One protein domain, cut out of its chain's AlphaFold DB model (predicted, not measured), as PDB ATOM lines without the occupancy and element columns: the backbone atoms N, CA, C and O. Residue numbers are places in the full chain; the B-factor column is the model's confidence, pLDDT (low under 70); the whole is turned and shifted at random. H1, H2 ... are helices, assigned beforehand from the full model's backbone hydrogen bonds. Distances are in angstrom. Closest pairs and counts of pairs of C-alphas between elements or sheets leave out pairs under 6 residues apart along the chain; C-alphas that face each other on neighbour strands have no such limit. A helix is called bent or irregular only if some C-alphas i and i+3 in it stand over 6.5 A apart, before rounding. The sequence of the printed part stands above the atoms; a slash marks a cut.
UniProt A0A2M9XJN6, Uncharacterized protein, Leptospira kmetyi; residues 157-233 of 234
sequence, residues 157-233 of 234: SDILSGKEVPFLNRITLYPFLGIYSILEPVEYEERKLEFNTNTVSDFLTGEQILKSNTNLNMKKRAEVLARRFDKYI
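AT A GLANCE: This is residues 157 to 233 of the 234 residues of an uncharacterized protein of Leptospira kmetyi (UniProt A0A2M9XJN6). A long helix, H3, is one side of a loose, open V: H2 meets its first residues at a corner and slants away from it, and after its last residues the backbone folds back as H4, side by side with part of H3 in a helical hairpin. The short H1 sits in the opening between these arms, near the last residues of H4. The printed part has 77 residues, with four named helices in the order H1, H2, H3, H4 and no named strand; its class is all helix. The whole is loose, with a radius of gyration of the C-alphas of 15.8 A, and only just flat, spanning 48 by 28 by 15 A.

HOW THE PARTS SIT: Start at H1, residues 157 to 161, which touches no helix but is near H4, residues 218 to 233: the closest C-alphas, of Leu 160 and Lys 231, are 5.9 A apart. H1 is also close to, but not clearly touching, H2, residues 167 to 183; their closest C-alphas, of Ile 159 and Arg 170, are 7.5 A apart. Go on to H3, residues 185 to 213, which H2 touches only at the corner, and only just, with 3 pairs of C-alphas within 8 A; the closest are those of Ser 181 and Tyr 188, at 5.5 A. There the two helices run opposite ways at a steep tilt of 56 degrees. Farther along, residues 203 to 211 of H3 touch H4, and the closest C-alphas, of Leu 210 and Arg 221, are 6.6 A apart. H3 and H4 form a hairpin, opposite ways at a shallow tilt of 25 degrees. H2 and H4 are apart. In H1 and H3 every O i to N i+4 pair is within hydrogen-bond range, against 11 of 13 in H2 and 10 of 12 in H4.

IN THESE COORDINATES: Find C-alpha 157 at (3.261, -26.759, 8.640), where H1 begins; it runs 6.0 A to C-alpha 161. H2 covers 24.7 A, with a kink of 37 degrees near residue 175, and is only just irregular: C-alphas 171 and 174 are 6.9 A apart. Find C-alpha 185 at (-3.241, -10.057, 0.577); from there H3, the longest helix, runs 41.5 A to residue 213. H4 covers 19.4 A, with a kink of 51 degrees near residue 227; it is irregular, with C-alphas 228 and 231 7.7 A apart, and ends at C-alpha 233 at (0.876, -31.649, -2.726).

THE WHOLE: The two C-alphas farthest apart, of Leu 183 and Asn 215, are 48.9 A apart. The printed part has no cut, and its three links, H1 to H2, H2 to H3 and H3 to H4, are tight. Residues 163 to 168 stand free, and so do residues 182 to 187, of which 185 to 187 belong to H3. The mean pLDDT of the printed part is 90.4; residue 233 alone is under 70.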
ATOM      1  N   SER A 157       2.078 -25.889   8.710       89.31
ATOM      2  CA  SER A 157       3.261 -26.759   8.640       89.31
ATOM      3  C   SER A 157       3.201 -27.907   9.653       89.31
ATOM      4  O   SER A 157       3.433 -29.070   9.313       89.31
ATOM      5  N   ASP A 158       2.797 -27.622  10.890       90.44
ATOM      6  CA  ASP A 158       2.661 -28.627  11.948       90.44
ATOM      7  C   ASP A 158       1.603 -29.686  11.609       90.44
ATOM      8  O   ASP A 158       1.838 -30.886  11.769       90.44
ATOM      9  N   ILE A 159       0.461 -29.271  11.052       88.75
ATOM     10  CA  ILE A 159      -0.581 -30.202  10.595       88.75
ATOM     11  C   ILE A 159      -0.056 -31.100   9.466       88.75
ATOM     12  O   ILE A 159      -0.301 -32.311   9.472       88.75
ATOM     13  N   LEU A 160       0.666 -30.529   8.500       87.75
ATOM     14  CA  LEU A 160       1.161 -31.255   7.328       87.75
ATOM     15  C   LEU A 160       2.319 -32.201   7.662       87.75
ATOM     16  O   LEU A 160       2.367 -33.318   7.144       87.75
ATOM     17  N   SER A 161       3.195 -31.811   8.588       85.44
ATOM     18  CA  SER A 161       4.252 -32.670   9.136       85.44
ATOM     19  C   SER A 161       3.716 -33.800  10.021       85.44
ATOM     20  O   SER A 161       4.449 -34.736  10.333       85.44
ATOM     21  N   GLY A 162       2.425 -33.772  10.367       84.19
ATOM     22  CA  GLY A 162       1.772 -34.805  11.163       84.19
ATOM     23  C   GLY A 162       1.967 -34.642  12.667       84.19
ATOM     24  O   GLY A 162       1.701 -35.595  13.395       84.19
ATOM     25  N   LYS A 163       2.395 -33.461  13.135       89.06
ATOM     26  CA  LYS A 163       2.397 -33.153  14.567       89.06
ATOM     27  C   LYS A 163       0.967 -33.136  15.104       89.06
ATOM     28  O   LYS A 163       0.006 -32.806  14.398       89.06
ATOM     29  N   GLU A 164       0.826 -33.486  16.376       89.44
ATOM     30  CA  GLU A 164      -0.452 -33.379  17.064       89.44
ATOM     31  C   GLU A 164      -0.816 -31.906  17.247       89.44
ATOM     32  O   GLU A 164      -0.116 -31.140  17.904       89.44
ATOM     33  N   VAL A 165      -1.927 -31.512  16.630       89.94
ATOM     34  CA  VAL A 165      -2.462 -30.155  16.682       89.94
ATOM     35  C   VAL A 165      -3.889 -30.236  17.215       89.94
ATOM     36  O   VAL A 165      -4.665 -31.049  16.696       89.94
ATOM     37  N   PRO A 166      -4.270 -29.405  18.205       91.56
ATOM     38  CA  PRO A 166      -5.622 -29.401  18.752       91.56
ATOM     39  C   PRO A 166      -6.694 -29.288  17.664       91.56
ATOM     40  O   PRO A 166      -6.563 -28.508  16.717       91.56
ATOM     41  N   PHE A 167      -7.790 -30.035  17.821       90.06
ATOM     42  CA  PHE A 167      -8.866 -30.103  16.826       90.06
ATOM     43  C   PHE A 167      -9.411 -28.719  16.441       90.06
ATOM     44  O   PHE A 167      -9.565 -28.424  15.257       90.06
ATOM     45  N   LEU A 168      -9.623 -27.839  17.429       88.88
ATOM     46  CA  LEU A 168     -10.109 -26.474  17.199       88.88
ATOM     47  C   LEU A 168      -9.154 -25.648  16.328       88.88
ATOM     48  O   LEU A 168      -9.604 -24.930  15.437       88.88
ATOM     49  N   ASN A 169      -7.841 -25.787  16.516       90.88
ATOM     50  CA  ASN A 169      -6.846 -25.098  15.694       90.88
ATOM     51  C   ASN A 169      -6.912 -25.578  14.242       90.88
ATOM     52  O   ASN A 169      -6.845 -24.772  13.317       90.88
ATOM     53  N   ARG A 170      -7.107 -26.886  14.040       89.75
ATOM     54  CA  ARG A 170      -7.199 -27.492  12.707       89.75
ATOM     55  C   ARG A 170      -8.437 -27.024  11.939       89.75
ATOM     56  O   ARG A 170      -8.305 -26.622  10.787       89.75
ATOM     57  N   ILE A 171      -9.622 -27.047  12.556       92.88
ATOM     58  CA  ILE A 171     -10.867 -26.663  11.863       92.88
ATOM     59  C   ILE A 171     -10.943 -25.157  11.581       92.88
ATOM     60  O   ILE A 171     -11.570 -24.742  10.611       92.88
ATOM     61  N   THR A 172     -10.301 -24.333  12.415       92.88
ATOM     62  CA  THR A 172     -10.341 -22.869  12.278       92.88
ATOM     63  C   THR A 172      -9.242 -22.316  11.371       92.88
ATOM     64  O   THR A 172      -9.356 -21.172  10.931       92.88
ATOM     65  N   LEU A 173      -8.224 -23.116  11.030       93.56
ATOM     66  CA  LEU A 173      -7.080 -22.680  10.227       93.56
ATOM     67  C   LEU A 173      -7.481 -22.229   8.818       93.56
ATOM     68  O   LEU A 173      -7.156 -21.117   8.417       93.56
ATOM     69  N   TYR A 174      -8.176 -23.072   8.052       91.69
ATOM     70  CA  TYR A 174      -8.516 -22.737   6.663       91.69
ATOM     71  C   TYR A 174      -9.469 -21.540   6.546       91.69
ATOM     72  O   TYR A 174      -9.174 -20.649   5.746       91.69
ATOM     73  N   PRO A 175     -10.546 -21.438   7.356       92.31
ATOM     74  CA  PRO A 175     -11.349 -20.221   7.405       92.31
ATOM     75  C   PRO A 175     -10.505 -18.985   7.730       92.31
ATOM     76  O   PRO A 175     -10.655 -17.949   7.086       92.31
ATOM     77  N   PHE A 176      -9.578 -19.098   8.686       94.44
ATOM     78  CA  PHE A 176      -8.696 -17.996   9.052       94.44
ATOM     79  C   PHE A 176      -7.754 -17.589   7.914       94.44
ATOM     80  O   PHE A 176      -7.635 -16.401   7.635       94.44
ATOM     81  N   LEU A 177      -7.127 -18.543   7.217       93.62
ATOM     82  CA  LEU A 177      -6.282 -18.265   6.049       93.62
ATOM     83  C   LEU A 177      -7.072 -17.594   4.917       93.62
ATOM     84  O   LEU A 177      -6.537 -16.707   4.259       93.62
ATOM     85  N   GLY A 178      -8.342 -17.962   4.727       92.88
ATOM     86  CA  GLY A 178      -9.234 -17.283   3.782       92.88
ATOM     87  C   GLY A 178      -9.523 -15.831   4.173       92.88
ATOM     88  O   GLY A 178      -9.551 -14.951   3.322       92.88
ATOM     89  N   ILE A 179      -9.684 -15.545   5.467       92.94
ATOM     90  CA  ILE A 179      -9.812 -14.161   5.949       92.94
ATOM     91  C   ILE A 179      -8.476 -13.418   5.805       92.94
ATOM     92  O   ILE A 179      -8.467 -12.245   5.435       92.94
ATOM     93  N   TYR A 180      -7.352 -14.090   6.069       94.56
ATOM     94  CA  TYR A 180      -6.015 -13.519   5.941       94.56
ATOM     95  C   TYR A 180      -5.750 -13.079   4.493       94.56
ATOM     96  O   TYR A 180      -5.398 -11.922   4.268       94.56
ATOM     97  N   SER A 181      -6.028 -13.932   3.506       93.38
ATOM     98  CA  SER A 181      -5.827 -13.586   2.094       93.38
ATOM     99  C   SER A 181      -6.660 -12.389   1.626       93.38
ATOM    100  O   SER A 181      -6.230 -11.662   0.737       93.38
ATOM    101  N   ILE A 182      -7.827 -12.148   2.234       93.06
ATOM    102  CA  ILE A 182      -8.691 -11.003   1.912       93.06
ATOM    103  C   ILE A 182      -8.220  -9.729   2.625       93.06
ATOM    104  O   ILE A 182      -8.191  -8.658   2.020       93.06
ATOM    105  N   LEU A 183      -7.903  -9.818   3.919       91.56
ATOM    106  CA  LEU A 183      -7.609  -8.641   4.742       91.56
ATOM    107  C   LEU A 183      -6.177  -8.121   4.574       91.56
ATOM    108  O   LEU A 183      -5.976  -6.913   4.680       91.56
ATOM    109  N   GLU A 184      -5.209  -9.003   4.323       92.00
ATOM    110  CA  GLU A 184      -3.786  -8.679   4.153       92.00
ATOM    111  C   GLU A 184      -3.186  -9.492   2.985       92.00
ATOM    112  O   GLU A 184      -2.356 -10.376   3.204       92.00
ATOM    113  N   PRO A 185      -3.600  -9.226   1.729       92.12
ATOM    114  CA  PRO A 185      -3.241 -10.057   0.577       92.12
ATOM    115  C   PRO A 185      -1.735 -10.096   0.292       92.12
ATOM    116  O   PRO A 185      -1.212 -11.143  -0.080       92.12
ATOM    117  N   VAL A 186      -1.035  -8.970   0.477       92.06
ATOM    118  CA  VAL A 186       0.404  -8.861   0.189       92.06
ATOM    119  C   VAL A 186       1.205  -9.751   1.137       92.06
ATOM    120  O   VAL A 186       1.892 -10.662   0.683       92.06
ATOM    121  N   GLU A 187       1.054  -9.561   2.451       91.62
ATOM    122  CA  GLU A 187       1.779 -10.381   3.426       91.62
ATOM    123  C   GLU A 187       1.316 -11.843   3.397       91.62
ATOM    124  O   GLU A 187       2.116 -12.754   3.598       91.62
ATOM    125  N   TYR A 188       0.039 -12.103   3.102       93.56
ATOM    126  CA  TYR A 188      -0.435 -13.469   2.901       93.56
ATOM    127  C   TYR A 188       0.335 -14.181   1.778       93.56
ATOM    128  O   TYR A 188       0.770 -15.318   1.972       93.56
ATOM    129  N   GLU A 189       0.531 -13.533   0.625       93.31
ATOM    130  CA  GLU A 189       1.301 -14.116  -0.478       93.31
ATOM    131  C   GLU A 189       2.791 -14.242  -0.140       93.31
ATOM    132  O   GLU A 189       3.384 -15.273  -0.455       93.31
ATOM    133  N   GLU A 190       3.386 -13.283   0.575       93.19
ATOM    134  CA  GLU A 190       4.770 -13.397   1.063       93.19
ATOM    135  C   GLU A 190       4.947 -14.605   1.993       93.19
ATOM    136  O   GLU A 190       5.832 -15.434   1.784       93.19
ATOM    137  N   ARG A 191       4.059 -14.772   2.978       92.12
ATOM    138  CA  ARG A 191       4.091 -15.908   3.914       92.12
ATOM    139  C   ARG A 191       3.796 -17.238   3.238       92.12
ATOM    140  O   ARG A 191       4.365 -18.265   3.604       92.12
ATOM    141  N   LYS A 192       2.923 -17.240   2.235       92.94
ATOM    142  CA  LYS A 192       2.646 -18.415   1.405       92.94
ATOM    143  C   LYS A 192       3.854 -18.785   0.548       92.94
ATOM    144  O   LYS A 192       4.163 -19.970   0.434       92.94
ATOM    145  N   LEU A 193       4.552 -17.802  -0.016       93.12
ATOM    146  CA  LEU A 193       5.790 -18.013  -0.756       93.12
ATOM    147  C   LEU A 193       6.904 -18.531   0.157       93.12
ATOM    148  O   LEU A 193       7.591 -19.477  -0.220       93.12
ATOM    149  N   GLU A 194       7.050 -17.968   1.355       92.75
ATOM    150  CA  GLU A 194       7.984 -18.437   2.384       92.75
ATOM    151  C   GLU A 194       7.687 -19.899   2.753       92.75
ATOM    152  O   GLU A 194       8.568 -20.756   2.685       92.75
ATOM    153  N   PHE A 195       6.422 -20.219   3.037       92.25
ATOM    154  CA  PHE A 195       5.972 -21.580   3.326       92.25
ATOM    155  C   PHE A 195       6.297 -22.561   2.185       92.25
ATOM    156  O   PHE A 195       6.819 -23.654   2.423       92.25
ATOM    157  N   ASN A 196       6.025 -22.171   0.937       91.44
ATOM    158  CA  ASN A 196       6.311 -23.001  -0.233       91.44
ATOM    159  C   ASN A 196       7.819 -23.168  -0.454       91.44
ATOM    160  O   ASN A 196       8.274 -24.277  -0.718       91.44
ATOM    161  N   THR A 197       8.596 -22.094  -0.306       92.19
ATOM    162  CA  THR A 197      10.060 -22.115  -0.432       92.19
ATOM    163  C   THR A 197      10.676 -23.050   0.602       92.19
ATOM    164  O   THR A 197      11.494 -23.892   0.241       92.19
ATOM    165  N   ASN A 198      10.226 -22.979   1.857       91.62
ATOM    166  CA  ASN A 198      10.674 -23.882   2.917       91.62
ATOM    167  C   ASN A 198      10.321 -25.340   2.594       91.62
ATOM    168  O   ASN A 198      11.172 -26.217   2.694       91.62
ATOM    169  N   THR A 199       9.104 -25.592   2.101       90.25
ATOM    170  CA  THR A 199       8.673 -26.939   1.689       90.25
ATOM    171  C   THR A 199       9.536 -27.494   0.545       90.25
ATOM    172  O   THR A 199       9.940 -28.655   0.573       90.25
ATOM    173  N   VAL A 200       9.849 -26.671  -0.462       91.75
ATOM    174  CA  VAL A 200      10.717 -27.059  -1.587       91.75
ATOM    175  C   VAL A 200      12.159 -27.263  -1.125       91.75
ATOM    176  O   VAL A 200      12.800 -28.224  -1.545       91.75
ATOM    177  N   SER A 201      12.666 -26.408  -0.237       91.88
ATOM    178  CA  SER A 201      13.994 -26.566   0.357       91.88
ATOM    179  C   SER A 201      14.103 -27.899   1.098       91.88
ATOM    180  O   SER A 201      15.026 -28.668   0.832       91.88
ATOM    181  N   ASP A 202      13.120 -28.232   1.938       90.00
ATOM    182  CA  ASP A 202      13.064 -29.513   2.652       90.00
ATOM    183  C   ASP A 202      13.025 -30.709   1.693       90.00
ATOM    184  O   ASP A 202      13.648 -31.746   1.948       90.00
ATOM    185  N   PHE A 203      12.311 -30.576   0.570       91.44
ATOM    186  CA  PHE A 203      12.276 -31.592  -0.479       91.44
ATOM    187  C   PHE A 203      13.656 -31.790  -1.119       91.44
ATOM    188  O   PHE A 203      14.128 -32.925  -1.219       91.44
ATOM    189  N   LEU A 204      14.326 -30.702  -1.517       93.31
ATOM    190  CA  LEU A 204      15.648 -30.739  -2.149       93.31
ATOM    191  C   LEU A 204      16.718 -31.280  -1.196       93.31
ATOM    192  O   LEU A 204      17.505 -32.146  -1.581       93.31
ATOM    193  N   THR A 205      16.715 -30.838   0.063       92.31
ATOM    194  CA  THR A 205      17.599 -31.381   1.101       92.31
ATOM    195  C   THR A 205      17.337 -32.872   1.320       92.31
ATOM    196  O   THR A 205      18.277 -33.660   1.415       92.31
ATOM    197  N   GLY A 206      16.067 -33.291   1.337       91.56
ATOM    198  CA  GLY A 206      15.691 -34.702   1.404       91.56
ATOM    199  C   GLY A 206      16.228 -35.527   0.228       91.56
ATOM    200  O   GLY A 206      16.744 -36.625   0.444       91.56
ATOM    201  N   GLU A 207      16.150 -35.006  -1.001       93.19
ATOM    202  CA  GLU A 207      16.722 -35.655  -2.191       93.19
ATOM    203  C   GLU A 207      18.235 -35.805  -2.066       93.19
ATOM    204  O   GLU A 207      18.751 -36.910  -2.252       93.19
ATOM    205  N   GLN A 208      18.925 -34.734  -1.671       92.94
ATOM    206  CA  GLN A 208      20.376 -34.724  -1.527       92.94
ATOM    207  C   GLN A 208      20.851 -35.733  -0.473       92.94
ATOM    208  O   GLN A 208      21.785 -36.488  -0.742       92.94
ATOM    209  N   ILE A 209      20.178 -35.806   0.680       92.69
ATOM    210  CA  ILE A 209      20.472 -36.785   1.740       92.69
ATOM    211  C   ILE A 209      20.261 -38.217   1.234       92.69
ATOM    212  O   ILE A 209      21.111 -39.085   1.440       92.69
ATOM    213  N   LEU A 210      19.149 -38.493   0.546       91.94
ATOM    214  CA  LEU A 210      18.903 -39.826  -0.011       91.94
ATOM    215  C   LEU A 210      19.938 -40.184  -1.082       91.94
ATOM    216  O   LEU A 210      20.347 -41.339  -1.172       91.94
ATOM    217  N   LYS A 211      20.379 -39.212  -1.882       91.69
ATOM    218  CA  LYS A 211      21.411 -39.400  -2.904       91.69
ATOM    219  C   LYS A 211      22.795 -39.657  -2.304       91.69
ATOM    220  O   LYS A 211      23.531 -40.453  -2.875       91.69
ATOM    221  N   SER A 212      23.152 -39.006  -1.193       91.69
ATOM    222  CA  SER A 212      24.472 -39.155  -0.561       91.69
ATOM    223  C   SER A 212      24.577 -40.384   0.340       91.69
ATOM    224  O   SER A 212      25.641 -40.989   0.422       91.69
ATOM    225  N   ASN A 213      23.487 -40.756   1.014       90.19
ATOM    226  CA  ASN A 213      23.526 -41.735   2.105       90.19
ATOM    227  C   ASN A 213      22.929 -43.095   1.724       90.19
ATOM    228  O   ASN A 213      22.933 -44.015   2.540       90.19
ATOM    229  N   THR A 214      22.374 -43.240   0.515       87.88
ATOM    230  CA  THR A 214      21.741 -44.492   0.083       87.88
ATOM    231  C   THR A 214      22.068 -44.831  -1.370       87.88
ATOM    232  O   THR A 214      22.170 -43.953  -2.220       87.88
ATOM    233  N   ASN A 215      22.116 -46.127  -1.688       89.25
ATOM    234  CA  ASN A 215      22.240 -46.628  -3.065       89.25
ATOM    235  C   ASN A 215      20.876 -46.747  -3.775       89.25
ATOM    236  O   ASN A 215      20.689 -47.575  -4.668       89.25
ATOM    237  N   LEU A 216      19.878 -45.965  -3.349       90.19
ATOM    238  CA  LEU A 216      18.554 -45.992  -3.956       90.19
ATOM    239  C   LEU A 216      18.598 -45.382  -5.361       90.19
ATOM    240  O   LEU A 216      19.110 -44.279  -5.572       90.19
ATOM    241  N   ASN A 217      17.991 -46.085  -6.319       90.44
ATOM    242  CA  ASN A 217      17.765 -45.543  -7.652       90.44
ATOM    243  C   ASN A 217      16.768 -44.370  -7.607       90.44
ATOM    244  O   ASN A 217      16.004 -44.207  -6.652       90.44
ATOM    245  N   MET A 218      16.752 -43.567  -8.672       89.44
ATOM    246  CA  MET A 218      15.912 -42.367  -8.766       89.44
ATOM    247  C   MET A 218      14.435 -42.654  -8.457       89.44
ATOM    248  O   MET A 218      13.808 -41.904  -7.717       89.44
ATOM    249  N   LYS A 219      13.899 -43.777  -8.957       91.19
ATOM    250  CA  LYS A 219      12.503 -44.174  -8.740       91.19
ATOM    251  C   LYS A 219      12.190 -44.410  -7.259       91.19
ATOM    252  O   LYS A 219      11.200 -43.884  -6.765       91.19
ATOM    253  N   LYS A 220      13.042 -45.147  -6.536       90.50
ATOM    254  CA  LYS A 220      12.853 -45.399  -5.098       90.50
ATOM    255  C   LYS A 220      13.021 -44.127  -4.265       90.50
ATOM    256  O   LYS A 220      12.261 -43.928  -3.324       90.50
ATOM    257  N   ARG A 221      13.965 -43.240  -4.614       90.94
ATOM    258  CA  ARG A 221      14.100 -41.937  -3.933       90.94
ATOM    259  C   ARG A 221      12.859 -41.068  -4.134       90.94
ATOM    260  O   ARG A 221      12.343 -40.517  -3.166       90.94
ATOM    261  N   ALA A 222      12.350 -41.008  -5.365       89.50
ATOM    262  CA  ALA A 222      11.118 -40.294  -5.683       89.50
ATOM    263  C   ALA A 222       9.914 -40.861  -4.916       89.50
ATOM    264  O   ALA A 222       9.116 -40.088  -4.403       89.50
ATOM    265  N   GLU A 223       9.806 -42.184  -4.765       91.44
ATOM    266  CA  GLU A 223       8.735 -42.822  -3.986       91.44
ATOM    267  C   GLU A 223       8.791 -42.449  -2.493       91.44
ATOM    268  O   GLU A 223       7.762 -42.134  -1.894       91.44
ATOM    269  N   VAL A 224       9.988 -42.433  -1.896       90.69
ATOM    270  CA  VAL A 224      10.180 -42.017  -0.496       90.69
ATOM    271  C   VAL A 224       9.798 -40.548  -0.303       90.69
ATOM    272  O   VAL A 224       9.060 -40.222   0.629       90.69
ATOM    273  N   LEU A 225      10.256 -39.664  -1.193       91.38
ATOM    274  CA  LEU A 225       9.913 -38.243  -1.138       91.38
ATOM    275  C   LEU A 225       8.416 -38.013  -1.380       91.38
ATOM    276  O   LEU A 225       7.790 -37.280  -0.622       91.38
ATOM    277  N   ALA A 226       7.816 -38.693  -2.359       89.31
ATOM    278  CA  ALA A 226       6.386 -38.603  -2.639       89.31
ATOM    279  C   ALA A 226       5.550 -39.010  -1.420       89.31
ATOM    280  O   ALA A 226       4.616 -38.303  -1.062       89.31
ATOM    281  N   ARG A 227       5.922 -40.086  -0.713       88.38
ATOM    282  CA  ARG A 227       5.241 -40.484   0.532       88.38
ATOM    283  C   ARG A 227       5.376 -39.446   1.644       88.38
ATOM    284  O   ARG A 227       4.416 -39.216   2.371       88.38
ATOM    285  N   ARG A 228       6.551 -38.826   1.787       86.25
ATOM    286  CA  ARG A 228       6.799 -37.804   2.817       86.25
ATOM    287  C   ARG A 228       6.017 -36.515   2.552       86.25
ATOM    288  O   ARG A 228       5.506 -35.918   3.495       86.25
ATOM    289  N   PHE A 229       5.921 -36.105   1.289       87.00
ATOM    290  CA  PHE A 229       5.316 -34.836   0.887       87.00
ATOM    291  C   PHE A 229       3.886 -34.960   0.333       87.00
ATOM    292  O   PHE A 229       3.304 -33.937  -0.012       87.00
ATOM    293  N   ASP A 230       3.276 -36.154   0.311       86.00
ATOM    294  CA  ASP A 230       1.912 -36.387  -0.219       86.00
ATOM    295  C   ASP A 230       0.880 -35.391   0.336       86.00
ATOM    296  O   ASP A 230       0.034 -34.879  -0.392       86.00
ATOM    297  N   LYS A 231       0.995 -35.057   1.627       80.19
ATOM    298  CA  LYS A 231       0.094 -34.117   2.311       80.19
ATOM    299  C   LYS A 231       0.265 -32.660   1.871       80.19
ATOM    300  O   LYS A 231      -0.676 -31.896   2.012       80.19
ATOM    301  N   TYR A 232       1.445 -32.273   1.387       77.12
ATOM    302  CA  TYR A 232       1.756 -30.903   0.958       77.12
ATOM    303  C   TYR A 232       1.349 -30.637  -0.497       77.12
ATOM    304  O   TYR A 232       1.237 -29.481  -0.895       77.12
ATOM    305  N   ILE A 233       1.181 -31.702  -1.288       68.56
ATOM    306  CA  ILE A 233       0.876 -31.649  -2.726       68.56
ATOM    307  C   ILE A 233      -0.645 -31.626  -2.983       68.56
ATOM    308  O   ILE A 233      -1.074 -31.195  -4.052       68.56
TER     309      ILE A 233